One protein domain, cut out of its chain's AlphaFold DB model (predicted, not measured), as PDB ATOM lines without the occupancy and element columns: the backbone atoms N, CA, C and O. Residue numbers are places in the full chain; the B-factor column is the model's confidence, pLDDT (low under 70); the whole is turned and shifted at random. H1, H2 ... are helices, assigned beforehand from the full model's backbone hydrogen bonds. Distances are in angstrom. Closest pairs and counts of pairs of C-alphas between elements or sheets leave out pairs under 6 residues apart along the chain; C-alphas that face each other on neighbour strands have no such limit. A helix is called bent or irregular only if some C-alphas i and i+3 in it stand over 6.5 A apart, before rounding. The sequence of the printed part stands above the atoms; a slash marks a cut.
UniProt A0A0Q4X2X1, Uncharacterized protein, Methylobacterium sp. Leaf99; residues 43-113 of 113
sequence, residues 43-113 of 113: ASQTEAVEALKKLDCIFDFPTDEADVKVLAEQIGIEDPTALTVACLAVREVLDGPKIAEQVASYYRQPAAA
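AT A GLANCE: This is residues 43 to 113 of the 113 residues of an uncharacterized protein of Methylobacterium sp. Leaf99 (UniProt A0A0Q4X2X1). A helical hairpin, H3 with H4 folded back beside it, has two further helices, H1 and H2, set steeply to H3 near its two ends: H1 meets the later part of H3, and H2 its earlier part. H3 is in the middle of the contacts, and after H4 the residues 107 to 113 run on as a tail with no named element. The printed part has 71 residues with four named helices, in the order H1, H2, H3, H4, and no named strand; its class is all helix. The whole is only just compact, close to loose, with a radius of gyration of the C-alphas of 12.9 A, and its outline is only just elongated, spanning 41 by 27 by 19 A.

HOW THE PARTS SIT: H1, residues 45 to 59, touches H3, residues 81 to 95, with residues 49 to 53 alone, and H3 touches H1 with residues 90 to 94 alone. The closest C-alphas of the two are those of Lys 53 and Leu 94, 6.9 A apart, and the helices run opposite ways at a steep tilt of 65 degrees. H2, residues 65 to 75, is apart from H1. It touches H3 at residues 83 to 87 of H3 alone, with the C-alphas of Val 68 and Thr 84 closest at 5.9 A; the two run opposite ways at a steep tilt of 67 degrees. H3 is the hub, touching three helices. H4, residues 97 to 106, touches H3 with 13 pairs of C-alphas within 8 A, the closest those of Glu 92 and Ile 99 at 5.2 A. These two form a helical hairpin and run opposite ways at a shallow tilt of 13 degrees. H4 is apart from H1 and from H2. In H2 and H3 every O i to N i+4 pair is within hydrogen-bond range; in H1 10 of 11 are, and in H4 4 of 6.

IN THESE COORDINATES: H1 begins at C-alpha 45, (240.387, 174.604, 206.371), and is 20.7 A long from first to last C-alpha. H2 measures 15.1 A in the same way, H3 20.8 A and H4 15.6 A. H3 begins at C-alpha 81, (217.830, 165.381, 214.731). H4 ends at C-alpha 106, (221.571, 167.246, 222.078). H4 is irregular, but only just: C-alphas 98 and 101 are 6.9 A apart.

THE WHOLE: The two C-alphas farthest apart are those of Ser 44 and Ala 113, at 41.1 A. The printed part has no cut, and its links H1 to H2, H2 to H3 and H3 to H4 are tight. The mean pLDDT of the printed part is 73.1; residues 43, 59 and 96 to 113 are under 70 in this predicted model.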
ATOM      1  N   ALA A  43     239.949 170.962 200.203       63.47
ATOM      2  CA  ALA A  43     240.021 172.377 200.502       63.47
ATOM      3  C   ALA A  43     240.878 172.561 201.755       63.47
ATOM      4  O   ALA A  43     240.776 171.788 202.715       63.47
ATOM      5  N   SER A  44     241.692 173.614 201.788       78.06
ATOM      6  CA  SER A  44     242.255 174.050 203.063       78.06
ATOM      7  C   SER A  44     241.119 174.375 204.043       78.06
ATOM      8  O   SER A  44     240.015 174.753 203.642       78.06
ATOM      9  N   GLN A  45     241.382 174.267 205.347       72.19
ATOM     10  CA  GLN A  45     240.387 174.604 206.371       72.19
ATOM     11  C   GLN A  45     239.810 176.017 206.166       72.19
ATOM     12  O   GLN A  45     238.613 176.229 206.336       72.19
ATOM     13  N   THR A  46     240.641 176.969 205.734       73.00
ATOM     14  CA  THR A  46     240.225 178.337 205.405       73.00
ATOM     15  C   THR A  46     239.210 178.373 204.262       73.00
ATOM     16  O   THR A  46     238.169 179.015 204.391       73.00
ATOM     17  N   GLU A  47     239.467 177.658 203.165       73.94
ATOM     18  CA  GLU A  47     238.560 177.594 202.011       73.94
ATOM     19  C   GLU A  47     237.239 176.895 202.359       73.94
ATOM     20  O   GLU A  47     236.176 177.331 201.915       73.94
ATOM     21  N   ALA A  48     237.285 175.858 203.202       73.38
ATOM     22  CA  ALA A  48     236.086 175.193 203.706       73.38
ATOM     23  C   ALA A  48     235.225 176.145 204.558       73.38
ATOM     24  O   ALA A  48     234.014 176.232 204.358       73.38
ATOM     25  N   VAL A  49     235.845 176.924 205.452       77.94
ATOM     26  CA  VAL A  49     235.142 177.935 206.261       77.94
ATOM     27  C   VAL A  49     234.555 179.043 205.380       77.94
ATOM     28  O   VAL A  49     233.419 179.464 205.596       77.94
ATOM     29  N   GLU A  50     235.278 179.511 204.362       75.94
ATOM     30  CA  GLU A  50     234.738 180.488 203.409       75.94
ATOM     31  C   GLU A  50     233.554 179.942 202.604       75.94
ATOM     32  O   GLU A  50     232.605 180.682 202.327       75.94
ATOM     33  N   ALA A  51     233.590 178.664 202.226       74.69
ATOM     34  CA  ALA A  51     232.475 178.008 201.556       74.69
ATOM     35  C   ALA A  51     231.244 177.926 202.472       74.69
ATOM     36  O   ALA A  51     230.143 178.259 202.032       74.69
ATOM     37  N   LEU A  52     231.433 177.582 203.751       80.00
ATOM     38  CA  LEU A  52     230.355 177.574 204.745       80.00
ATOM     39  C   LEU A  52     229.752 178.969 204.949       80.00
ATOM     40  O   LEU A  52     228.534 179.097 204.930       80.00
ATOM     41  N   LYS A  53     230.571 180.026 205.034       77.31
ATOM     42  CA  LYS A  53     230.078 181.418 205.117       77.31
ATOM     43  C   LYS A  53     229.209 181.799 203.919       77.31
ATOM     44  O   LYS A  53     228.183 182.451 204.074       77.31
ATOM     45  N   LYS A  54     229.617 181.397 202.710       75.69
ATOM     46  CA  LYS A  54     228.848 181.660 201.483       75.69
ATOM     47  C   LYS A  54     227.532 180.885 201.462       75.69
ATOM     48  O   LYS A  54     226.541 181.427 200.986       75.69
ATOM     49  N   LEU A  55     227.528 179.647 201.955       73.56
ATOM     50  CA  LEU A  55     226.309 178.850 202.090       73.56
ATOM     51  C   LEU A  55     225.356 179.456 203.124       73.56
ATOM     52  O   LEU A  55     224.168 179.552 202.840       73.56
ATOM     53  N   ASP A  56     225.871 179.939 204.255       80.38
ATOM     54  CA  ASP A  56     225.078 180.601 205.297       80.38
ATOM     55  C   ASP A  56     224.371 181.858 204.770       80.38
ATOM     56  O   ASP A  56     223.187 182.044 205.002       80.38
ATOM     57  N   CYS A  57     225.030 182.665 203.931       72.44
ATOM     58  CA  CYS A  57     224.380 183.810 203.277       72.44
ATOM     59  C   CYS A  57     223.219 183.434 202.335       72.44
ATOM     60  O   CYS A  57     222.433 184.307 201.970       72.44
ATOM     61  N   ILE A  58     223.154 182.184 201.867       71.44
ATOM     62  CA  ILE A  58     222.125 181.712 200.928       71.44
ATOM     63  C   ILE A  58     220.995 181.007 201.677       71.44
ATOM     64  O   ILE A  58     219.831 181.205 201.340       71.44
ATOM     65  N   PHE A  59     221.351 180.160 202.643       68.50
ATOM     66  CA  PHE A  59     220.418 179.274 203.333       68.50
ATOM     67  C   PHE A  59     219.994 179.767 204.713       68.50
ATOM     68  O   PHE A  59     219.012 179.238 205.215       68.50
ATOM     69  N   ASP A  60     220.704 180.743 205.287       77.94
ATOM     70  CA  ASP A  60     220.517 181.242 206.654       77.94
ATOM     71  C   ASP A  60     220.424 180.081 207.652       77.94
ATOM     72  O   ASP A  60     219.335 179.685 208.073       77.94
ATOM     73  N   PHE A  61     221.565 179.430 207.938       80.44
ATOM     74  CA  PHE A  61     221.531 178.176 208.686       80.44
ATOM     75  C   PHE A  61     220.893 178.398 210.064       80.44
ATOM     76  O   PHE A  61     221.400 179.207 210.848       80.44
ATOM     77  N   PRO A  62     219.827 177.648 210.392       84.69
ATOM     78  CA  PRO A  62     219.076 177.878 211.611       84.69
ATOM     79  C   PRO A  62     219.912 177.557 212.851       84.69
ATOM     80  O   PRO A  62     220.749 176.649 212.859       84.69
ATOM     81  N   THR A  63     219.664 178.323 213.913       80.25
ATOM     82  CA  THR A  63     220.324 178.161 215.222       80.25
ATOM     83  C   THR A  63     219.410 177.528 216.268       80.25
ATOM     84  O   THR A  63     219.891 177.119 217.326       80.25
ATOM     85  N   ASP A  64     218.112 177.408 215.979       83.69
ATOM     86  CA  ASP A  64     217.130 176.783 216.857       83.69
ATOM     87  C   ASP A  64     216.412 175.598 216.199       83.69
ATOM     88  O   ASP A  64     216.401 175.415 214.983       83.69
ATOM     89  N   GLU A  65     215.841 174.750 217.049       79.88
ATOM     90  CA  GLU A  65     215.207 173.492 216.655       79.88
ATOM     91  C   GLU A  65     213.942 173.694 215.813       79.88
ATOM     92  O   GLU A  65     213.627 172.864 214.958       79.88
ATOM     93  N   ALA A  66     213.207 174.784 216.051       83.88
ATOM     94  CA  ALA A  66     211.954 175.046 215.359       83.88
ATOM     95  C   ALA A  66     212.227 175.389 213.892       83.88
ATOM     96  O   ALA A  66     211.597 174.815 213.000       83.88
ATOM     97  N   ASP A  67     213.220 176.236 213.646       85.19
ATOM     98  CA  ASP A  67     213.628 176.616 212.300       85.19
ATOM     99  C   ASP A  67     214.300 175.447 211.563       85.19
ATOM    100  O   ASP A  67     214.048 175.238 210.372       85.19
ATOM    101  N   VAL A  68     215.075 174.608 212.265       84.69
ATOM    102  CA  VAL A  68     215.602 173.363 211.678       84.69
ATOM    103  C   VAL A  68     214.469 172.430 211.260       84.69
ATOM    104  O   VAL A  68     214.547 171.818 210.195       84.69
ATOM    105  N   LYS A  69     213.407 172.311 212.060       83.50
ATOM    106  CA  LYS A  69     212.263 171.464 211.712       83.50
ATOM    107  C   LYS A  69     211.542 171.977 210.465       83.50
ATOM    108  O   LYS A  69     211.215 171.181 209.589       83.50
ATOM    109  N   VAL A  70     211.358 173.292 210.344       83.44
ATOM    110  CA  VAL A  70     210.795 173.911 209.131       83.44
ATOM    111  C   VAL A  70     211.685 173.634 207.918       83.44
ATOM    112  O   VAL A  70     211.184 173.254 206.859       83.44
ATOM    113  N   LEU A  71     213.004 173.762 208.070       81.31
ATOM    114  CA  LEU A  71     213.958 173.428 207.015       81.31
ATOM    115  C   LEU A  71     213.886 171.942 206.636       81.31
ATOM    116  O   LEU A  71     213.853 171.620 205.450       81.31
ATOM    117  N   ALA A  72     213.818 171.043 207.621       80.50
ATOM    118  CA  ALA A  72     213.701 169.602 207.419       80.50
ATOM    119  C   ALA A  72     212.433 169.244 206.634       80.50
ATOM    120  O   ALA A  72     212.508 168.482 205.673       80.50
ATOM    121  N   GLU A  73     211.295 169.852 206.973       79.12
ATOM    122  CA  GLU A  73     210.034 169.678 206.246       79.12
ATOM    123  C   GLU A  73     210.150 170.153 204.787       79.12
ATOM    124  O   GLU A  73     209.716 169.449 203.873       79.12
ATOM    125  N   GLN A  74     210.788 171.304 204.544       74.50
ATOM    126  CA  GLN A  74     210.992 171.840 203.190       74.50
ATOM    127  C   GLN A  74     211.854 170.934 202.302       74.50
ATOM    128  O   GLN A  74     211.647 170.893 201.087       74.50
ATOM    129  N   ILE A  75     212.813 170.214 202.892       74.94
ATOM    130  CA  ILE A  75     213.740 169.330 202.168       74.94
ATOM    131  C   ILE A  75     213.390 167.840 202.297       74.94
ATOM    132  O   ILE A  75     214.140 166.994 201.806       74.94
ATOM    133  N   GLY A  76     212.250 167.514 202.916       73.75
ATOM    134  CA  GLY A  76     211.729 166.150 203.021       73.75
ATOM    135  C   GLY A  76     212.505 165.234 203.974       73.75
ATOM    136  O   GLY A  76     212.619 164.039 203.709       73.75
ATOM    137  N   ILE A  77     213.064 165.773 205.058       77.44
ATOM    138  CA  ILE A  77     213.708 165.001 206.129       77.44
ATOM    139  C   ILE A  77     212.684 164.737 207.240       77.44
ATOM    140  O   ILE A  77     212.191 165.669 207.869       77.44
ATOM    141  N   GLU A  78     212.378 163.459 207.487       73.06
ATOM    142  CA  GLU A  78     211.390 163.038 208.495       73.06
ATOM    143  C   GLU A  78     211.898 163.187 209.939       73.06
ATOM    144  O   GLU A  78     211.133 163.575 210.818       73.06
ATOM    145  N   ASP A  79     213.186 162.911 210.183       79.06
ATOM    146  CA  ASP A  79     213.840 163.106 211.482       79.06
ATOM    147  C   ASP A  79     214.879 164.240 211.396       79.06
ATOM    148  O   ASP A  79     215.961 164.047 210.825       79.06
ATOM    149  N   PRO A  80     214.583 165.428 211.956       81.31
ATOM    150  CA  PRO A  80     215.475 166.577 211.885       81.31
ATOM    151  C   PRO A  80     216.685 166.462 212.817       81.31
ATOM    152  O   PRO A  80     217.572 167.300 212.719       81.31
ATOM    153  N   THR A  81     216.783 165.453 213.692       79.31
ATOM    154  CA  THR A  81     217.830 165.381 214.731       79.31
ATOM    155  C   THR A  81     219.243 165.499 214.152       79.31
ATOM    156  O   THR A  81     220.060 166.297 214.620       79.31
ATOM    157  N   ALA A  82     219.531 164.746 213.088       75.38
ATOM    158  CA  ALA A  82     220.827 164.801 212.414       75.38
ATOM    159  C   ALA A  82     221.065 166.150 211.711       75.38
ATOM    160  O   ALA A  82     222.199 166.631 211.668       75.38
ATOM    161  N   LEU A  83     220.000 166.773 211.193       80.69
ATOM    162  CA  LEU A  83     220.062 168.095 210.576       80.69
ATOM    163  C   LEU A  83     220.345 169.176 211.626       80.69
ATOM    164  O   LEU A  83     221.211 170.014 211.398       80.69
ATOM    165  N   THR A  84     219.709 169.109 212.799       83.44
ATOM    166  CA  THR A  84     219.932 170.035 213.919       83.44
ATOM    167  C   THR A  84     221.385 170.008 214.359       83.44
ATOM    168  O   THR A  84     222.035 171.046 214.454       83.44
ATOM    169  N   VAL A  85     221.930 168.809 214.562       80.44
ATOM    170  CA  VAL A  85     223.338 168.617 214.917       80.44
ATOM    171  C   VAL A  85     224.270 169.199 213.849       80.44
ATOM    172  O   VAL A  85     225.235 169.886 214.187       80.44
ATOM    173  N   ALA A  86     223.983 168.956 212.567       80.69
ATOM    174  CA  ALA A  86     224.790 169.479 211.467       80.69
ATOM    175  C   ALA A  86     224.740 171.014 211.390       80.69
ATOM    176  O   ALA A  86     225.787 171.651 211.259       80.69
ATOM    177  N   CYS A  87     223.553 171.615 211.525       84.06
ATOM    178  CA  CYS A  87     223.370 173.065 211.555       84.06
ATOM    179  C   CYS A  87     224.147 173.695 212.714       84.06
ATOM    180  O   CYS A  87     224.939 174.609 212.493       84.06
ATOM    181  N   LEU A  88     224.013 173.157 213.930       83.62
ATOM    182  CA  LEU A  88     224.731 173.672 215.096       83.62
ATOM    183  C   LEU A  88     226.255 173.539 214.955       83.62
ATOM    184  O   LEU A  88     226.975 174.472 215.302       83.62
ATOM    185  N   ALA A  89     226.760 172.436 214.394       80.19
ATOM    186  CA  ALA A  89     228.192 172.268 214.129       80.19
ATOM    187  C   ALA A  89     228.719 173.301 213.115       80.19
ATOM    188  O   ALA A  89     229.808 173.850 213.286       80.19
ATOM    189  N   VAL A  90     227.938 173.615 212.075       82.94
ATOM    190  CA  VAL A  90     228.273 174.693 211.132       82.94
ATOM    191  C   VAL A  90     228.276 176.048 211.843       82.94
ATOM    192  O   VAL A  90     229.238 176.800 211.695       82.94
ATOM    193  N   ARG A  91     227.262 176.350 212.663       85.12
ATOM    194  CA  ARG A  91     227.209 177.600 213.443       85.12
ATOM    195  C   ARG A  91     228.365 177.716 214.434       85.12
ATOM    196  O   ARG A  91     228.926 178.795 214.567       85.12
ATOM    197  N   GLU A  92     228.809 176.625 215.052       82.62
ATOM    198  CA  GLU A  92     230.001 176.622 215.911       82.62
ATOM    199  C   GLU A  92     231.270 177.020 215.141       82.62
ATOM    200  O   GLU A  92     232.074 177.821 215.624       82.62
ATOM    201  N   VAL A  93     231.431 176.514 213.915       81.75
ATOM    202  CA  VAL A  93     232.555 176.875 213.037       81.75
ATOM    203  C   VAL A  93     232.481 178.341 212.590       81.75
ATOM    204  O   VAL A  93     233.523 178.987 212.445       81.75
ATOM    205  N   LEU A  94     231.278 178.873 212.358       82.94
ATOM    206  CA  LEU A  94     231.073 180.226 211.831       82.94
ATOM    207  C   LEU A  94     231.080 181.321 212.910       82.94
ATOM    208  O   LEU A  94     231.716 182.360 212.711       82.94
ATOM    209  N   ASP A  95     230.419 181.079 214.042       82.81
ATOM    210  CA  ASP A  95     230.196 182.048 215.125       82.81
ATOM    211  C   ASP A  95     231.170 181.874 216.303       82.81
ATOM    212  O   ASP A  95     231.296 182.759 217.158       82.81
ATOM    213  N   GLY A  96     231.873 180.740 216.358       66.25
ATOM    214  CA  GLY A  96     232.792 180.381 217.433       66.25
ATOM    215  C   GLY A  96     232.143 179.574 218.572       66.25
ATOM    216  O   GLY A  96     230.959 179.241 218.538       66.25
ATOM    217  N   PRO A  97     232.909 179.264 219.637       60.00
ATOM    218  CA  PRO A  97     232.625 178.170 220.579       60.00
ATOM    219  C   PRO A  97     231.392 178.343 221.487       60.00
ATOM    220  O   PRO A  97     231.148 177.503 222.348       60.00
ATOM    221  N   LYS A  98     230.589 179.402 221.329       59.31
ATOM    222  CA  LYS A  98     229.385 179.626 222.152       59.31
ATOM    223  C   LYS A  98     228.259 178.615 221.875       59.31
ATOM    224  O   LYS A  98     227.405 178.437 222.733       59.31
ATOM    225  N   ILE A  99     228.274 177.947 220.717       57.78
ATOM    226  CA  ILE A  99     227.255 176.966 220.288       57.78
ATOM    227  C   ILE A  99     227.560 175.536 220.805       57.78
ATOM    228  O   ILE A  99     226.666 174.692 220.887       57.78
ATOM    229  N   ALA A 100     228.795 175.261 221.244       57.72
ATOM    230  CA  ALA A 100     229.247 173.925 221.657       57.72
ATOM    231  C   ALA A 100     228.450 173.335 222.841       57.72
ATOM    232  O   ALA A 100     228.221 172.125 222.917       57.72
ATOM    233  N   GLU A 101     227.987 174.184 223.766       59.97
ATOM    234  CA  GLU A 101     227.178 173.757 224.915       59.97
ATOM    235  C   GLU A 101     225.784 173.264 224.492       59.97
ATOM    236  O   GLU A 101     225.281 172.288 225.056       59.97
ATOM    237  N   GLN A 102     225.189 173.869 223.455       63.06
ATOM    238  CA  GLN A 102     223.923 173.409 222.879       63.06
ATOM    239  C   GLN A 102     224.106 172.069 222.159       63.06
ATOM    240  O   GLN A 102     223.337 171.143 222.419       63.06
ATOM    241  N   VAL A 103     225.163 171.901 221.358       61.34
ATOM    242  CA  VAL A 103     225.475 170.626 220.674       61.34
ATOM    243  C   VAL A 103     225.665 169.484 221.677       61.34
ATOM    244  O   VAL A 103     225.073 168.412 221.536       61.34
ATOM    245  N   ALA A 104     226.440 169.714 222.741       63.47
ATOM    246  CA  ALA A 104     226.682 168.710 223.776       63.47
ATOM    247  C   ALA A 104     225.405 168.301 224.532       63.47
ATOM    248  O   ALA A 104     225.336 167.187 225.054       63.47
ATOM    249  N   SER A 105     224.405 169.185 224.603       65.12
ATOM    250  CA  SER A 105     223.112 168.887 225.221       65.12
ATOM    251  C   SER A 105     222.257 167.953 224.355       65.12
ATOM    252  O   SER A 105     221.668 167.021 224.900       65.12
ATOM    253  N   TYR A 106     222.288 168.109 223.026       61.06
ATOM    254  CA  TYR A 106     221.571 167.246 222.078       61.06
ATOM    255  C   TYR A 106     222.073 165.800 222.107       61.06
ATOM    256  O   TYR A 106     221.279 164.872 222.210       61.06
ATOM    257  N   TYR A 107     223.392 165.588 222.121       59.50
ATOM    258  CA  TYR A 107     223.967 164.236 222.195       59.50
ATOM    259  C   TYR A 107     223.764 163.537 223.550       59.50
ATOM    260  O   TYR A 107     223.992 162.331 223.660       59.50
ATOM    261  N   ARG A 108     223.381 164.277 224.598       59.44
ATOM    262  CA  ARG A 108     223.104 163.725 225.934       59.44
ATOM    263  C   ARG A 108     221.632 163.415 226.170       59.44
ATOM    264  O   ARG A 108     221.329 162.777 227.179       59.44
ATOM    265  N   GLN A 109     220.726 163.858 225.300       52.12
ATOM    266  CA  GLN A 109     219.323 163.483 225.422       52.12
ATOM    267  C   GLN A 109     219.179 162.007 225.019       52.12
ATOM    268  O   GLN A 109     219.602 161.633 223.924       52.12
ATOM    269  N   PRO A 110     218.645 161.131 225.894       46.09
ATOM    270  CA  PRO A 110     218.326 159.773 225.483       46.09
ATOM    271  C   PRO A 110     217.309 159.868 224.347       46.09
ATOM    272  O   PRO A 110     216.345 160.623 224.468       46.09
ATOM    273  N   ALA A 111     217.541 159.125 223.260       44.56
ATOM    274  CA  ALA A 111     216.566 158.960 222.189       44.56
ATOM    275  C   ALA A 111     215.209 158.671 222.841       44.56
ATOM    276  O   ALA A 111     215.077 157.670 223.553       44.56
ATOM    277  N   ALA A 112     214.269 159.608 222.716       42.75
ATOM    278  CA  ALA A 112     212.958 159.474 223.324       42.75
ATOM    279  C   ALA A 112     212.334 158.174 222.796       42.75
ATOM    280  O   ALA A 112     212.201 157.998 221.585       42.75
ATOM    281  N   ALA A 113     212.076 157.246 223.720       38.53
ATOM    282  CA  ALA A 113     211.469 155.944 223.472       38.53
ATOM    283  C   ALA A 113     209.968 156.059 223.192       38.53
ATOM    284  O   ALA A 113     209.335 156.977 223.764       38.53
TER     285      ALA A 113